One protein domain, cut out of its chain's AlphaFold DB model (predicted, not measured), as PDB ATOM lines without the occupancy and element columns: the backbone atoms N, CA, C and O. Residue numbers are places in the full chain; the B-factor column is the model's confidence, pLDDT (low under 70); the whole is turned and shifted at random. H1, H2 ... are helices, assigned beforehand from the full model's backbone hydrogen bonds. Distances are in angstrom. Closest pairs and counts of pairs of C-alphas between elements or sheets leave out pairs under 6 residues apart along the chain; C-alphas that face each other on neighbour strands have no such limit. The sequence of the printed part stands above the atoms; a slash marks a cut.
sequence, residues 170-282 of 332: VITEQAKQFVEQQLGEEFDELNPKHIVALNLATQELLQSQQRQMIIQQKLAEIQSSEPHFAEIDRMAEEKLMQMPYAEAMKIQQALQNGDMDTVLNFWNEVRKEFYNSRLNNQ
ATOM      1  N   VAL A 170     182.021 203.452 199.274       82.00
ATOM      2  CA  VAL A 170     182.037 204.615 198.362       82.00
ATOM      3  C   VAL A 170     183.456 204.936 197.893       82.00
ATOM      4  O   VAL A 170     183.691 205.153 196.705       82.00
ATOM      5  N   ILE A 171     184.424 204.931 198.816       83.56
ATOM      6  CA  ILE A 171     185.840 205.143 198.488       83.56
ATOM      7  C   ILE A 171     186.352 204.030 197.562       83.56
ATOM      8  O   ILE A 171     187.137 204.303 196.660       83.56
ATOM      9  N   THR A 172     185.894 202.788 197.737       85.00
ATOM     10  CA  THR A 172     186.305 201.645 196.906       85.00
ATOM     11  C   THR A 172     185.691 201.702 195.506       85.00
ATOM     12  O   THR A 172     186.362 201.356 194.536       85.00
ATOM     13  N   GLU A 173     184.461 202.193 195.353       87.81
ATOM     14  CA  GLU A 173     183.859 202.429 194.034       87.81
ATOM     15  C   GLU A 173     184.573 203.565 193.275       87.81
ATOM     16  O   GLU A 173     184.922 203.406 192.103       87.81
ATOM     17  N   GLN A 174     184.915 204.661 193.962       87.50
ATOM     18  CA  GLN A 174     185.778 205.716 193.408       87.50
ATOM     19  C   GLN A 174     187.186 205.195 193.065       87.50
ATOM     20  O   GLN A 174     187.751 205.552 192.030       87.50
ATOM     21  N   ALA A 175     187.746 204.310 193.896       88.69
ATOM     22  CA  ALA A 175     189.039 203.683 193.652       88.69
ATOM     23  C   ALA A 175     189.021 202.774 192.413       88.69
ATOM     24  O   ALA A 175     189.976 202.813 191.642       88.69
ATOM     25  N   LYS A 176     187.940 202.015 192.162       90.00
ATOM     26  CA  LYS A 176     187.778 201.237 190.916       90.00
ATOM     27  C   LYS A 176     187.864 202.144 189.688       90.00
ATOM     28  O   LYS A 176     188.713 201.913 188.831       90.00
ATOM     29  N   GLN A 177     187.084 203.227 189.663       90.25
ATOM     30  CA  GLN A 177     187.098 204.203 188.564       90.25
ATOM     31  C   GLN A 177     188.475 204.859 188.370       90.25
ATOM     32  O   GLN A 177     188.860 205.176 187.242       90.25
ATOM     33  N   PHE A 178     189.233 205.079 189.450       88.75
ATOM     34  CA  PHE A 178     190.603 205.588 189.371       88.75
ATOM     35  C   PHE A 178     191.570 204.554 188.770       88.75
ATOM     36  O   PHE A 178     192.387 204.906 187.922       88.75
ATOM     37  N   VAL A 179     191.453 203.276 189.149       90.56
ATOM     38  CA  VAL A 179     192.266 202.183 188.583       90.56
ATOM     39  C   VAL A 179     191.992 201.993 187.091       90.56
ATOM     40  O   VAL A 179     192.941 201.865 186.320       90.56
ATOM     41  N   GLU A 180     190.730 202.038 186.664       91.56
ATOM     42  CA  GLU A 180     190.354 201.944 185.245       91.56
ATOM     43  C   GLU A 180     190.952 203.094 184.422       91.56
ATOM     44  O   GLU A 180     191.519 202.868 183.354       91.56
ATOM     45  N   GLN A 181     190.926 204.324 184.951       90.31
ATOM     46  CA  GLN A 181     191.585 205.481 184.332       90.31
ATOM     47  C   GLN A 181     193.120 205.374 184.334       90.31
ATOM     48  O   GLN A 181     193.765 205.833 183.391       90.31
ATOM     49  N   GLN A 182     193.716 204.781 185.372       87.69
ATOM     50  CA  GLN A 182     195.167 204.632 185.505       87.69
ATOM     51  C   GLN A 182     195.739 203.525 184.602       87.69
ATOM     52  O   GLN A 182     196.875 203.649 184.136       87.69
ATOM     53  N   LEU A 183     194.987 202.443 184.375       87.06
ATOM     54  CA  LEU A 183     195.416 201.298 183.563       87.06
ATOM     55  C   LEU A 183     194.930 201.380 182.106       87.06
ATOM     56  O   LEU A 183     195.622 200.896 181.211       87.06
ATOM     57  N   GLY A 184     193.784 202.022 181.848       87.94
ATOM     58  CA  GLY A 184     193.156 202.083 180.523       87.94
ATOM     59  C   GLY A 184     192.397 200.807 180.128       87.94
ATOM     60  O   GLY A 184     192.126 200.599 178.947       87.94
ATOM     61  N   GLU A 185     192.078 199.955 181.104       90.00
ATOM     62  CA  GLU A 185     191.392 198.664 180.970       90.00
ATOM     63  C   GLU A 185     190.347 198.506 182.098       90.00
ATOM     64  O   GLU A 185     190.562 199.003 183.205       90.00
ATOM     65  N   GLU A 186     189.202 197.864 181.811       89.00
ATOM     66  CA  GLU A 186     188.079 197.684 182.761       89.00
ATOM     67  C   GLU A 186     188.492 196.894 184.019       89.00
ATOM     68  O   GLU A 186     189.429 196.087 183.993       89.00
ATOM     69  N   PHE A 187     187.798 197.105 185.142       89.50
ATOM     70  CA  PHE A 187     188.207 196.539 186.426       89.50
ATOM     71  C   PHE A 187     187.972 195.017 186.555       89.50
ATOM     72  O   PHE A 187     186.920 194.564 187.007       89.50
ATOM     73  N   ASP A 188     188.992 194.212 186.238       90.94
ATOM     74  CA  ASP A 188     189.011 192.770 186.528       90.94
ATOM     75  C   ASP A 188     189.317 192.490 188.016       90.94
ATOM     76  O   ASP A 188     190.457 192.603 188.473       90.94
ATOM     77  N   GLU A 189     188.298 192.063 188.768       87.25
ATOM     78  CA  GLU A 189     188.403 191.717 190.195       87.25
ATOM     79  C   GLU A 189     189.308 190.506 190.493       87.25
ATOM     80  O   GLU A 189     189.688 190.298 191.646       87.25
ATOM     81  N   LEU A 190     189.662 189.702 189.484       90.38
ATOM     82  CA  LEU A 190     190.551 188.542 189.607       90.38
ATOM     83  C   LEU A 190     191.995 188.852 189.184       90.38
ATOM     84  O   LEU A 190     192.904 188.065 189.473       90.38
ATOM     85  N   ASN A 191     192.244 189.991 188.532       90.56
ATOM     86  CA  ASN A 191     193.579 190.383 188.093       90.56
ATOM     87  C   ASN A 191     194.390 190.945 189.279       90.56
ATOM     88  O   ASN A 191     194.057 192.009 189.811       90.56
ATOM     89  N   PRO A 192     195.512 190.314 189.684       90.12
ATOM     90  CA  PRO A 192     196.273 190.749 190.855       90.12
ATOM     91  C   PRO A 192     196.840 192.169 190.725       90.12
ATOM     92  O   PRO A 192     197.073 192.812 191.747       90.12
ATOM     93  N   LYS A 193     197.024 192.702 189.505       89.94
ATOM     94  CA  LYS A 193     197.383 194.117 189.320       89.94
ATOM     95  C   LYS A 193     196.243 195.050 189.726       89.94
ATOM     96  O   LYS A 193     196.502 196.041 190.400       89.94
ATOM     97  N   HIS A 194     195.010 194.730 189.335       90.69
ATOM     98  CA  HIS A 194     193.826 195.549 189.602       90.69
ATOM     99  C   HIS A 194     193.481 195.499 191.092       90.69
ATOM    100  O   HIS A 194     193.252 196.542 191.693       90.69
ATOM    101  N   ILE A 195     193.577 194.324 191.725       88.69
ATOM    102  CA  ILE A 195     193.424 194.173 193.183       88.69
ATOM    103  C   ILE A 195     194.454 195.036 193.939       88.69
ATOM    104  O   ILE A 195     194.091 195.753 194.873       88.69
ATOM    105  N   VAL A 196     195.735 195.003 193.548       91.94
ATOM    106  CA  VAL A 196     196.785 195.815 194.196       91.94
ATOM    107  C   VAL A 196     196.578 197.311 193.946       91.94
ATOM    108  O   VAL A 196     196.680 198.100 194.886       91.94
ATOM    109  N   ALA A 197     196.243 197.704 192.715       89.38
ATOM    110  CA  ALA A 197     195.960 199.093 192.367       89.38
ATOM    111  C   ALA A 197     194.727 199.629 193.116       89.38
ATOM    112  O   ALA A 197     194.768 200.753 193.609       89.38
ATOM    113  N   LEU A 198     193.681 198.810 193.297       90.62
ATOM    114  CA  LEU A 198     192.483 199.166 194.059       90.62
ATOM    115  C   LEU A 198     192.823 199.457 195.518       90.62
ATOM    116  O   LEU A 198     192.453 200.502 196.035       90.62
ATOM    117  N   ASN A 199     193.571 198.564 196.173       87.56
ATOM    118  CA  ASN A 199     193.969 198.761 197.568       87.56
ATOM    119  C   ASN A 199     194.821 200.030 197.751       87.56
ATOM    120  O   ASN A 199     194.663 200.731 198.749       87.56
ATOM    121  N   LEU A 200     195.686 200.352 196.782       91.12
ATOM    122  CA  LEU A 200     196.477 201.583 196.795       91.12
ATOM    123  C   LEU A 200     195.604 202.833 196.577       91.12
ATOM    124  O   LEU A 200     195.737 203.801 197.321       91.12
ATOM    125  N   ALA A 201     194.684 202.800 195.609       90.12
ATOM    126  CA  ALA A 201     193.773 203.906 195.314       90.12
ATOM    127  C   ALA A 201     192.773 204.160 196.458       90.12
ATOM    128  O   ALA A 201     192.603 205.306 196.869       90.12
ATOM    129  N   THR A 202     192.191 203.111 197.052       88.12
ATOM    130  CA  THR A 202     191.350 203.201 198.259       88.12
ATOM    131  C   THR A 202     192.127 203.813 199.429       88.12
ATOM    132  O   THR A 202     191.586 204.645 200.157       88.12
ATOM    133  N   GLN A 203     193.403 203.447 199.607       88.06
ATOM    134  CA  GLN A 203     194.244 204.012 200.664       88.06
ATOM    135  C   GLN A 203     194.558 205.497 200.429       88.06
ATOM    136  O   GLN A 203     194.441 206.288 201.365       88.06
ATOM    137  N   GLU A 204     194.917 205.891 199.205       89.81
ATOM    138  CA  GLU A 204     195.206 207.291 198.873       89.81
ATOM    139  C   GLU A 204     193.951 208.169 198.965       89.81
ATOM    140  O   GLU A 204     194.005 209.254 199.539       89.81
ATOM    141  N   LEU A 205     192.795 207.698 198.485       88.56
ATOM    142  CA  LEU A 205     191.524 208.419 198.612       88.56
ATOM    143  C   LEU A 205     191.109 208.596 200.081       88.56
ATOM    144  O   LEU A 205     190.694 209.690 200.467       88.56
ATOM    145  N   LEU A 206     191.280 207.568 200.923       87.94
ATOM    146  CA  LEU A 206     191.021 207.663 202.363       87.94
ATOM    147  C   LEU A 206     191.959 208.672 203.047       87.94
ATOM    148  O   LEU A 206     191.496 209.494 203.840       87.94
ATOM    149  N   GLN A 207     193.256 208.661 202.721       87.56
ATOM    150  CA  GLN A 207     194.196 209.669 203.224       87.56
ATOM    151  C   GLN A 207     193.835 211.072 202.723       87.56
ATOM    152  O   GLN A 207     193.816 212.013 203.509       87.56
ATOM    153  N   SER A 208     193.482 211.224 201.445       87.75
ATOM    154  CA  SER A 208     193.065 212.498 200.850       87.75
ATOM    155  C   SER A 208     191.830 213.084 201.539       87.75
ATOM    156  O   SER A 208     191.822 214.264 201.889       87.75
ATOM    157  N   GLN A 209     190.827 212.252 201.839       86.12
ATOM    158  CA  GLN A 209     189.654 212.654 202.619       86.12
ATOM    159  C   GLN A 209     190.040 213.108 204.039       86.12
ATOM    160  O   GLN A 209     189.570 214.147 204.500       86.12
ATOM    161  N   GLN A 210     190.934 212.384 204.722       85.50
ATOM    162  CA  GLN A 210     191.428 212.777 206.047       85.50
ATOM    163  C   GLN A 210     192.196 214.109 206.005       85.50
ATOM    164  O   GLN A 210     191.926 214.984 206.828       85.50
ATOM    165  N   ARG A 211     193.074 214.312 205.009       86.81
ATOM    166  CA  ARG A 211     193.766 215.592 204.769       86.81
ATOM    167  C   ARG A 211     192.753 216.727 204.580       86.81
ATOM    168  O   ARG A 211     192.844 217.738 205.270       86.81
ATOM    169  N   GLN A 212     191.740 216.542 203.730       85.25
ATOM    170  CA  GLN A 212     190.683 217.539 203.503       85.25
ATOM    171  C   GLN A 212     189.848 217.847 204.756       85.25
ATOM    172  O   GLN A 212     189.456 218.999 204.946       85.25
ATOM    173  N   MET A 213     189.584 216.868 205.629       85.94
ATOM    174  CA  MET A 213     188.900 217.128 206.903       85.94
ATOM    175  C   MET A 213     189.776 217.911 207.888       85.94
ATOM    176  O   MET A 213     189.274 218.830 208.531       85.94
ATOM    177  N   ILE A 214     191.079 217.612 207.972       86.75
ATOM    178  CA  ILE A 214     192.029 218.367 208.810       86.75
ATOM    179  C   ILE A 214     192.138 219.821 208.324       86.75
ATOM    180  O   ILE A 214     192.041 220.744 209.132       86.75
ATOM    181  N   ILE A 215     192.266 220.028 207.008       86.38
ATOM    182  CA  ILE A 215     192.315 221.360 206.386       86.38
ATOM    183  C   ILE A 215     191.029 222.142 206.687       86.38
ATOM    184  O   ILE A 215     191.110 223.268 207.168       86.38
ATOM    185  N   GLN A 216     189.846 221.555 206.465       86.25
ATOM    186  CA  GLN A 216     188.568 222.233 206.730       86.25
ATOM    187  C   GLN A 216     188.348 222.530 208.218       86.25
ATOM    188  O   GLN A 216     187.899 223.624 208.555       86.25
ATOM    189  N   GLN A 217     188.697 221.602 209.117       88.69
ATOM    190  CA  GLN A 217     188.613 221.828 210.561       88.69
ATOM    191  C   GLN A 217     189.503 223.000 210.985       88.69
ATOM    192  O   GLN A 217     189.037 223.894 211.692       88.69
ATOM    193  N   LYS A 218     190.759 223.036 210.520       86.19
ATOM    194  CA  LYS A 218     191.677 224.135 210.836       86.19
ATOM    195  C   LYS A 218     191.255 225.450 210.189       86.19
ATOM    196  O   LYS A 218     191.338 226.481 210.843       86.19
ATOM    197  N   LEU A 219     190.724 225.433 208.967       87.06
ATOM    198  CA  LEU A 219     190.178 226.629 208.324       87.06
ATOM    199  C   LEU A 219     188.998 227.215 209.121       87.06
ATOM    200  O   LEU A 219     188.967 228.420 209.358       87.06
ATOM    201  N   ALA A 220     188.081 226.373 209.609       88.94
ATOM    202  CA  ALA A 220     186.964 226.797 210.458       88.94
ATOM    203  C   ALA A 220     187.422 227.312 211.840       88.94
ATOM    204  O   ALA A 220     186.874 228.289 212.356       88.94
ATOM    205  N   GLU A 221     188.451 226.704 212.439       90.06
ATOM    206  CA  GLU A 221     189.086 227.175 213.681       90.06
ATOM    207  C   GLU A 221     189.704 228.573 213.511       90.06
ATOM    208  O   GLU A 221     189.521 229.442 214.363       90.06
ATOM    209  N   ILE A 222     190.366 228.839 212.379       88.19
ATOM    210  CA  ILE A 222     190.886 230.175 212.057       88.19
ATOM    211  C   ILE A 222     189.723 231.159 211.822       88.19
ATOM    212  O   ILE A 222     189.690 232.220 212.439       88.19
ATOM    213  N   GLN A 223     188.737 230.805 210.989       87.81
ATOM    214  CA  GLN A 223     187.583 231.663 210.670       87.81
ATOM    215  C   GLN A 223     186.742 232.049 211.896       87.81
ATOM    216  O   GLN A 223     186.187 233.144 211.941       87.81
ATOM    217  N   SER A 224     186.651 231.171 212.897       91.12
ATOM    218  CA  SER A 224     185.931 231.437 214.151       91.12
ATOM    219  C   SER A 224     186.753 232.200 215.198       91.12
ATOM    220  O   SER A 224     186.169 232.757 216.127       91.12
ATOM    221  N   SER A 225     188.082 232.260 215.056       89.50
ATOM    222  CA  SER A 225     188.988 232.945 215.994       89.50
ATOM    223  C   SER A 225     189.596 234.251 215.463       89.50
ATOM    224  O   SER A 225     190.137 235.030 216.252       89.50
ATOM    225  N   GLU A 226     189.495 234.531 214.161       89.62
ATOM    226  CA  GLU A 226     190.009 235.749 213.529       89.62
ATOM    227  C   GLU A 226     188.877 236.647 212.982       89.62
ATOM    228  O   GLU A 226     188.314 236.352 211.927       89.62
ATOM    229  N   PRO A 227     188.554 237.780 213.642       90.12
ATOM    230  CA  PRO A 227     187.458 238.659 213.222       90.12
ATOM    231  C   PRO A 227     187.682 239.372 211.879       90.12
ATOM    232  O   PRO A 227     186.716 239.867 211.304       90.12
ATOM    233  N   HIS A 228     188.920 239.430 211.373       93.00
ATOM    234  CA  HIS A 228     189.257 239.982 210.054       93.00
ATOM    235  C   HIS A 228     189.736 238.907 209.072       93.00
ATOM    236  O   HIS A 228     190.614 239.158 208.242       93.00
ATOM    237  N   PHE A 229     189.187 237.690 209.185       92.25
ATOM    238  CA  PHE A 229     189.612 236.552 208.371       92.25
ATOM    239  C   PHE A 229     189.601 236.889 206.878       92.25
ATOM    240  O   PHE A 229     190.609 236.684 206.215       92.25
ATOM    241  N   ALA A 230     188.506 237.451 206.360       92.12
ATOM    242  CA  ALA A 230     188.347 237.695 204.927       92.12
ATOM    243  C   ALA A 230     189.341 238.738 204.382       92.12
ATOM    244  O   ALA A 230     189.829 238.603 203.260       92.12
ATOM    245  N   GLU A 231     189.672 239.773 205.161       92.00
ATOM    246  CA  GLU A 231     190.676 240.763 204.761       92.00
ATOM    247  C   GLU A 231     192.106 240.206 204.818       92.00
ATOM    248  O   GLU A 231     192.923 240.535 203.958       92.00
ATOM    249  N   ILE A 232     192.405 239.350 205.804       91.38
ATOM    250  CA  ILE A 232     193.707 238.683 205.952       91.38
ATOM    251  C   ILE A 232     193.896 237.614 204.869       91.38
ATOM    252  O   ILE A 232     194.970 237.534 204.284       91.38
ATOM    253  N   ASP A 233     192.860 236.832 204.570       91.56
ATOM    254  CA  ASP A 233     192.859 235.767 203.562       91.56
ATOM    255  C   ASP A 233     193.067 236.340 202.152       91.56
ATOM    256  O   ASP A 233     193.982 235.924 201.441       91.56
ATOM    257  N   ARG A 234     192.356 237.420 201.793       92.94
ATOM    258  CA  ARG A 234     192.606 238.133 200.528       92.94
ATOM    259  C   ARG A 234     194.025 238.712 200.458       92.94
ATOM    260  O   ARG A 234     194.651 238.691 199.401       92.94
ATOM    261  N   MET A 235     194.569 239.204 201.576       91.94
ATOM    262  CA  MET A 235     195.964 239.660 201.628       91.94
ATOM    263  C   MET A 235     196.961 238.489 201.529       91.94
ATOM    264  O   MET A 235     198.063 238.665 201.009       91.94
ATOM    265  N   ALA A 236     196.579 237.286 201.972       90.06
ATOM    266  CA  ALA A 236     197.359 236.065 201.799       90.06
ATOM    267  C   ALA A 236     197.397 235.647 200.322       90.06
ATOM    268  O   ALA A 236     198.484 235.385 199.812       90.06
ATOM    269  N   GLU A 237     196.262 235.674 199.614       90.50
ATOM    270  CA  GLU A 237     196.202 235.471 198.159       90.50
ATOM    271  C   GLU A 237     197.061 236.498 197.405       90.50
ATOM    272  O   GLU A 237     197.915 236.127 196.597       90.50
ATOM    273  N   GLU A 238     196.899 237.792 197.708       91.56
ATOM    274  CA  GLU A 238     197.700 238.867 197.110       91.56
ATOM    275  C   GLU A 238     199.206 238.646 197.339       91.56
ATOM    276  O   GLU A 238     200.006 238.875 196.425       91.56
ATOM    277  N   LYS A 239     199.613 238.166 198.522       89.25
ATOM    278  CA  LYS A 239     201.015 237.866 198.850       89.25
ATOM    279  C   LYS A 239     201.517 236.584 198.169       89.25
ATOM    280  O   LYS A 239     202.641 236.585 197.672       89.25
ATOM    281  N   LEU A 240     200.692 235.537 198.063       90.19
ATOM    282  CA  LEU A 240     200.999 234.304 197.316       90.19
ATOM    283  C   LEU A 240     201.269 234.582 195.830       90.19
ATOM    284  O   LEU A 240     202.149 233.955 195.243       90.19
ATOM    285  N   MET A 241     200.554 235.537 195.225       90.19
ATOM    286  CA  MET A 241     200.777 235.944 193.830       90.19
ATOM    287  C   MET A 241     202.028 236.818 193.633       90.19
ATOM    288  O   MET A 241     202.562 236.873 192.525       90.19
ATOM    289  N   GLN A 242     202.490 237.511 194.678       89.56
ATOM    290  CA  GLN A 242     203.642 238.424 194.626       89.56
ATOM    291  C   GLN A 242     204.966 237.780 195.066       89.56
ATOM    292  O   GLN A 242     206.037 238.271 194.699       89.56
ATOM    293  N   MET A 243     204.921 236.705 195.857       88.19
ATOM    294  CA  MET A 243     206.117 236.024 196.353       88.19
ATOM    295  C   MET A 243     206.813 235.174 195.266       88.19
ATOM    296  O   MET A 243     206.214 234.853 194.236       88.19
ATOM    297  N   PRO A 244     208.078 234.758 195.466       93.50
ATOM    298  CA  PRO A 244     208.767 233.870 194.536       93.50
ATOM    299  C   PRO A 244     207.997 232.561 194.302       93.50
ATOM    300  O   PRO A 244     207.579 231.895 195.247       93.50
ATOM    301  N   TYR A 245     207.892 232.129 193.041       88.38
ATOM    302  CA  TYR A 245     207.179 230.898 192.656       88.38
ATOM    303  C   TYR A 245     207.617 229.654 193.455       88.38
ATOM    304  O   TYR A 245     206.792 228.824 193.821       88.38
ATOM    305  N   ALA A 246     208.907 229.549 193.796       89.75
ATOM    306  CA  ALA A 246     209.462 228.451 194.595       89.75
ATOM    307  C   ALA A 246     209.036 228.454 196.081       89.75
ATOM    308  O   ALA A 246     209.340 227.504 196.803       89.75
ATOM    309  N   GLU A 247     208.369 229.507 196.552       89.31
ATOM    310  CA  GLU A 247     207.815 229.633 197.904       89.31
ATOM    311  C   GLU A 247     206.291 229.492 197.871       89.31
ATOM    312  O   GLU A 247     205.751 228.675 198.618       89.31
ATOM    313  N   ALA A 248     205.621 230.141 196.911       89.94
ATOM    314  CA  ALA A 248     204.198 229.926 196.635       89.94
ATOM    315  C   ALA A 248     203.887 228.435 196.389       89.94
ATOM    316  O   ALA A 248     202.968 227.880 196.992       89.94
ATOM    317  N   MET A 249     204.721 227.744 195.599       91.00
ATOM    318  CA  MET A 249     204.596 226.300 195.367       91.00
ATOM    319  C   MET A 249     204.758 225.453 196.632       91.00
ATOM    320  O   MET A 249     204.141 224.395 196.707       91.00
ATOM    321  N   LYS A 250     205.545 225.884 197.632       91.88
ATOM    322  CA  LYS A 250     205.659 225.149 198.906       91.88
ATOM    323  C   LYS A 250     204.367 225.251 199.701       91.88
ATOM    324  O   LYS A 250     203.900 224.239 200.199       91.88
ATOM    325  N   ILE A 251     203.775 226.443 199.781       90.75
ATOM    326  CA  ILE A 251     202.518 226.666 200.510       90.75
ATOM    327  C   ILE A 251     201.360 225.950 199.795       90.75
ATOM    328  O   ILE A 251     200.550 225.289 200.441       90.75
ATOM    329  N   GLN A 252     201.334 225.977 198.458       87.00
ATOM    330  CA  GLN A 252     200.364 225.224 197.659       87.00
ATOM    331  C   GLN A 252     200.523 223.701 197.825       87.00
ATOM    332  O   GLN A 252     199.526 223.000 197.990       87.00
ATOM    333  N   GLN A 253     201.754 223.176 197.818       89.75
ATOM    334  CA  GLN A 253     202.010 221.754 198.087       89.75
ATOM    335  C   GLN A 253     201.684 221.375 199.532       89.75
ATOM    336  O   GLN A 253     201.140 220.301 199.760       89.75
ATOM    337  N   ALA A 254     201.960 222.246 200.503       90.00
ATOM    338  CA  ALA A 254     201.605 222.029 201.898       90.00
ATOM    339  C   ALA A 254     200.082 221.905 202.068       90.00
ATOM    340  O   ALA A 254     199.612 220.931 202.652       90.00
ATOM    341  N   LEU A 255     199.310 222.801 201.442       85.81
ATOM    342  CA  LEU A 255     197.848 222.728 201.416       85.81
ATOM    343  C   LEU A 255     197.332 221.447 200.731       85.81
ATOM    344  O   LEU A 255     196.399 220.826 201.227       85.81
ATOM    345  N   GLN A 256     197.946 221.004 199.628       85.25
ATOM    346  CA  GLN A 256     197.577 219.743 198.958       85.25
ATOM    347  C   GLN A 256     197.922 218.494 199.792       85.25
ATOM    348  O   GLN A 256     197.170 217.518 199.796       85.25
ATOM    349  N   ASN A 257     199.037 218.538 200.524       87.25
ATOM    350  CA  ASN A 257     199.550 217.434 201.337       87.25
ATOM    351  C   ASN A 257     199.029 217.439 202.787       87.25
ATOM    352  O   ASN A 257     199.347 216.522 203.543       87.25
ATOM    353  N   GLY A 258     198.218 218.426 203.185       81.69
ATOM    354  CA  GLY A 258     197.702 218.556 204.552       81.69
ATOM    355  C   GLY A 258     198.740 218.999 205.591       81.69
ATOM    356  O   GLY A 258     198.485 218.870 206.787       81.69
ATOM    357  N   ASP A 259     199.888 219.533 205.159       88.69
ATOM    358  CA  ASP A 259     200.872 220.193 206.026       88.69
ATOM    359  C   ASP A 259     200.324 221.563 206.450       88.69
ATOM    360  O   ASP A 259     200.629 222.619 205.887       88.69
ATOM    361  N   MET A 260     199.448 221.522 207.453       85.75
ATOM    362  CA  MET A 260     198.868 222.726 208.028       85.75
ATOM    363  C   MET A 260     199.892 223.556 208.799       85.75
ATOM    364  O   MET A 260     199.654 224.747 208.944       85.75
ATOM    365  N   ASP A 261     201.027 223.008 209.241       91.31
ATOM    366  CA  ASP A 261     202.051 223.789 209.942       91.31
ATOM    367  C   ASP A 261     202.712 224.798 208.991       91.31
ATOM    368  O   ASP A 261     202.802 225.985 209.313       91.31
ATOM    369  N   THR A 262     203.104 224.386 207.782       90.69
ATOM    370  CA  THR A 262     203.633 225.315 206.765       90.69
ATOM    371  C   THR A 262     202.589 226.363 206.352       90.69
ATOM    372  O   THR A 262     202.917 227.550 206.252       90.69
ATOM    373  N   VAL A 263     201.324 225.962 206.164       88.81
ATOM    374  CA  VAL A 263     200.229 226.884 205.792       88.81
ATOM    375  C   VAL A 263     199.920 227.881 206.918       88.81
ATOM    376  O   VAL A 263     199.834 229.084 206.669       88.81
ATOM    377  N   LEU A 264     199.810 227.411 208.165       90.50
ATOM    378  CA  LEU A 264     199.552 228.242 209.346       90.50
ATOM    379  C   LEU A 264     200.699 229.210 209.622       90.50
ATOM    380  O   LEU A 264     200.434 230.341 210.023       90.50
ATOM    381  N   ASN A 265     201.956 228.810 209.415       92.56
ATOM    382  CA  ASN A 265     203.096 229.712 209.587       92.56
ATOM    383  C   ASN A 265     203.022 230.890 208.603       92.56
ATOM    384  O   ASN A 265     203.073 232.041 209.041       92.56
ATOM    385  N   PHE A 266     202.799 230.623 207.311       92.75
ATOM    386  CA  PHE A 266     202.598 231.676 206.307       92.75
ATOM    387  C   PHE A 266     201.395 232.575 206.640       92.75
ATOM    388  O   PHE A 266     201.530 233.799 206.691       92.75
ATOM    389  N   TRP A 267     200.233 231.984 206.935       90.31
ATOM    390  CA  TRP A 267     199.023 232.743 207.257       90.31
ATOM    391  C   TRP A 267     199.201 233.610 208.520       90.31
ATOM    392  O   TRP A 267     198.768 234.761 208.552       90.31
ATOM    393  N   ASN A 268     199.928 233.129 209.537       91.62
ATOM    394  CA  ASN A 268     200.251 233.921 210.728       91.62
ATOM    395  C   ASN A 268     201.235 235.074 210.455       91.62
ATOM    396  O   ASN A 268     201.188 236.076 211.171       91.62
ATOM    397  N   GLU A 269     202.113 234.987 209.451       92.56
ATOM    398  CA  GLU A 269     202.905 236.145 209.013       92.56
ATOM    399  C   GLU A 269     202.031 237.199 208.328       92.56
ATOM    400  O   GLU A 269     202.126 238.377 208.672       92.56
ATOM    401  N   VAL A 270     201.132 236.781 207.428       93.06
ATOM    402  CA  VAL A 270     200.148 237.670 206.781       93.06
ATOM    403  C   VAL A 270     199.266 238.356 207.832       93.06
ATOM    404  O   VAL A 270     199.106 239.575 207.806       93.06
ATOM    405  N   ARG A 271     198.769 237.606 208.824       91.81
ATOM    406  CA  ARG A 271     198.010 238.134 209.969       91.81
ATOM    407  C   ARG A 271     198.784 239.218 210.726       91.81
ATOM    408  O   ARG A 271     198.247 240.295 210.976       91.81
ATOM    409  N   LYS A 272     200.048 238.958 211.088       92.88
ATOM    410  CA  LYS A 272     200.904 239.935 211.790       92.88
ATOM    411  C   LYS A 272     201.098 241.199 210.950       92.88
ATOM    412  O   LYS A 272     200.970 242.304 211.470       92.88
ATOM    413  N   GLU A 273     201.363 241.043 209.657       91.88
ATOM    414  CA  GLU A 273     201.518 242.151 208.711       91.88
ATOM    415  C   GLU A 273     200.238 242.994 208.588       91.88
ATOM    416  O   GLU A 273     200.311 244.223 208.641       91.88
ATOM    417  N   PHE A 274     199.062 242.359 208.548       93.00
ATOM    418  CA  PHE A 274     197.765 243.041 208.510       93.00
ATOM    419  C   PHE A 274     197.558 243.932 209.741       93.00
ATOM    420  O   PHE A 274     197.338 245.138 209.601       93.00
ATOM    421  N   TYR A 275     197.701 243.375 210.950       92.25
ATOM    422  CA  TYR A 275     197.533 244.135 212.194       92.25
ATOM    423  C   TYR A 275     198.596 245.235 212.362       92.25
ATOM    424  O   TYR A 275     198.252 246.354 212.751       92.25
ATOM    425  N   ASN A 276     199.852 244.979 211.976       91.25
ATOM    426  CA  ASN A 276     200.911 245.995 211.958       91.25
ATOM    427  C   ASN A 276     200.592 247.141 210.979       91.25
ATOM    428  O   ASN A 276     200.765 248.314 211.317       91.25
ATOM    429  N   SER A 277     200.085 246.828 209.781       86.88
ATOM    430  CA  SER A 277     199.684 247.843 208.800       86.88
ATOM    431  C   SER A 277     198.513 248.691 209.309       86.88
ATOM    432  O   SER A 277     198.523 249.914 209.147       86.88
ATOM    433  N   ARG A 278     197.533 248.079 209.992       86.00
ATOM    434  CA  ARG A 278     196.399 248.790 210.597       86.00
ATOM    435  C   ARG A 278     196.868 249.733 211.707       86.00
ATOM    436  O   ARG A 278     196.426 250.879 211.723       86.00
ATOM    437  N   LEU A 279     197.779 249.295 212.578       78.44
ATOM    438  CA  LEU A 279     198.342 250.126 213.647       78.44
ATOM    439  C   LEU A 279     199.093 251.346 213.084       78.44
ATOM    440  O   LEU A 279     198.796 252.480 213.461       78.44
ATOM    441  N   ASN A 280     199.989 251.128 212.117       74.69
ATOM    442  CA  ASN A 280     200.754 252.202 211.472       74.69
ATOM    443  C   ASN A 280     199.842 253.220 210.757       74.69
ATOM    444  O   ASN A 280     200.061 254.430 210.854       74.69
ATOM    445  N   ASN A 281     198.781 252.753 210.092       65.50
ATOM    446  CA  ASN A 281     197.797 253.630 209.453       65.50
ATOM    447  C   ASN A 281     196.907 254.375 210.469       65.50
ATOM    448  O   ASN A 281     196.517 255.514 210.213       65.50
ATOM    449  N   GLN A 282     196.626 253.799 211.645       56.69
ATOM    450  CA  GLN A 282     195.905 254.489 212.726       56.69
ATOM    451  C   GLN A 282     196.733 255.609 213.374       56.69
ATOM    452  O   GLN A 282     196.170 256.645 213.724       56.69
TER     453      GLN A 282
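What this domain is: This is residues 170 to 282 of the 332 residues of an uncharacterized protein of Aquificae bacterium (UniProt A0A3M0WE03). One long helix, H2, makes the backbone of a rod, with the short helix H1 folded back across its first part and a V of two helices, H3 and H4, beyond its middle at the other end. The last helix, H5, runs across the open side of that V, crossing H3 and making a corner with the last part of H4, and its residues 276 to 282 stick out past the rest, as does the tip of the V at residues 241 to 247. The printed part has 113 residues with five named helices in the order H1, H2, H3, H4, H5 and no named strand, an all-helix class. It is only just extended, close to loose, with a radius of gyration of the C-alphas of 20.0 A and spans of 70 by 30 by 18 A.

How they stand to each other: H1, residues 170 to 183, touches residues 194 to 206 alone of H2, residues 192 to 225, at a steep tilt of 57 degrees, opposite ways; the closest C-alphas are those of Ala 175 and Ala 201, 5.0 A apart. H2 and H3, residues 229 to 242, are close but not clearly touching, with the C-alphas of Gln 223 and Phe 229 closest at 5.8 A. H3 and H4, residues 245 to 257, are also close but not clearly touching, at a steep tilt of 48 degrees, opposite ways; the C-alphas of Leu 240 and Ala 248 are closest at 5.5 A. H5, residues 260 to 282, touches H3 with residues 267 to 274 alone, about perpendicular at 75 degrees, with the C-alphas of Ile 232 and Arg 271 closest at 5.9 A. H4, with residues 251 to 255 alone, touches residues 260 to 266 alone of H5 at a steep tilt of 57 degrees; the C-alphas of Ile 251 and Val 263 are closest at 5.8 A. The helix packing is mostly crossed, 0 of these 3 touching pairs being at a shallow tilt. H2 and H5 run the same way at a shallow tilt of 23 degrees, close but not clearly touching. H1 is apart from H3, H4 and H5. Every O i to N i+4 pair is within hydrogen-bond range in H1, H2, H3 and H5, and 8 of 9 are in H4.

Where its parts are: H1 begins at C-alpha 170, (182.037, 204.615, 198.362), and is 20.2 A long. H2, 49.7 A long, begins at C-alpha 192, (196.273, 190.749, 190.855). H3 is 19.7 A and H4 17.7 A long. H5, 32.2 A long, ends at C-alpha 282, (195.905, 254.489, 212.726).

The domain as a whole: The two C-alphas farthest apart, those of Leu 190 and Gln 282, are 70.1 A apart. The printed part has no cut. The link from H1 to H2 is short, and the other three are tight. The mean pLDDT of the printed part is 88.6, and residues 281 to 282 are under 70.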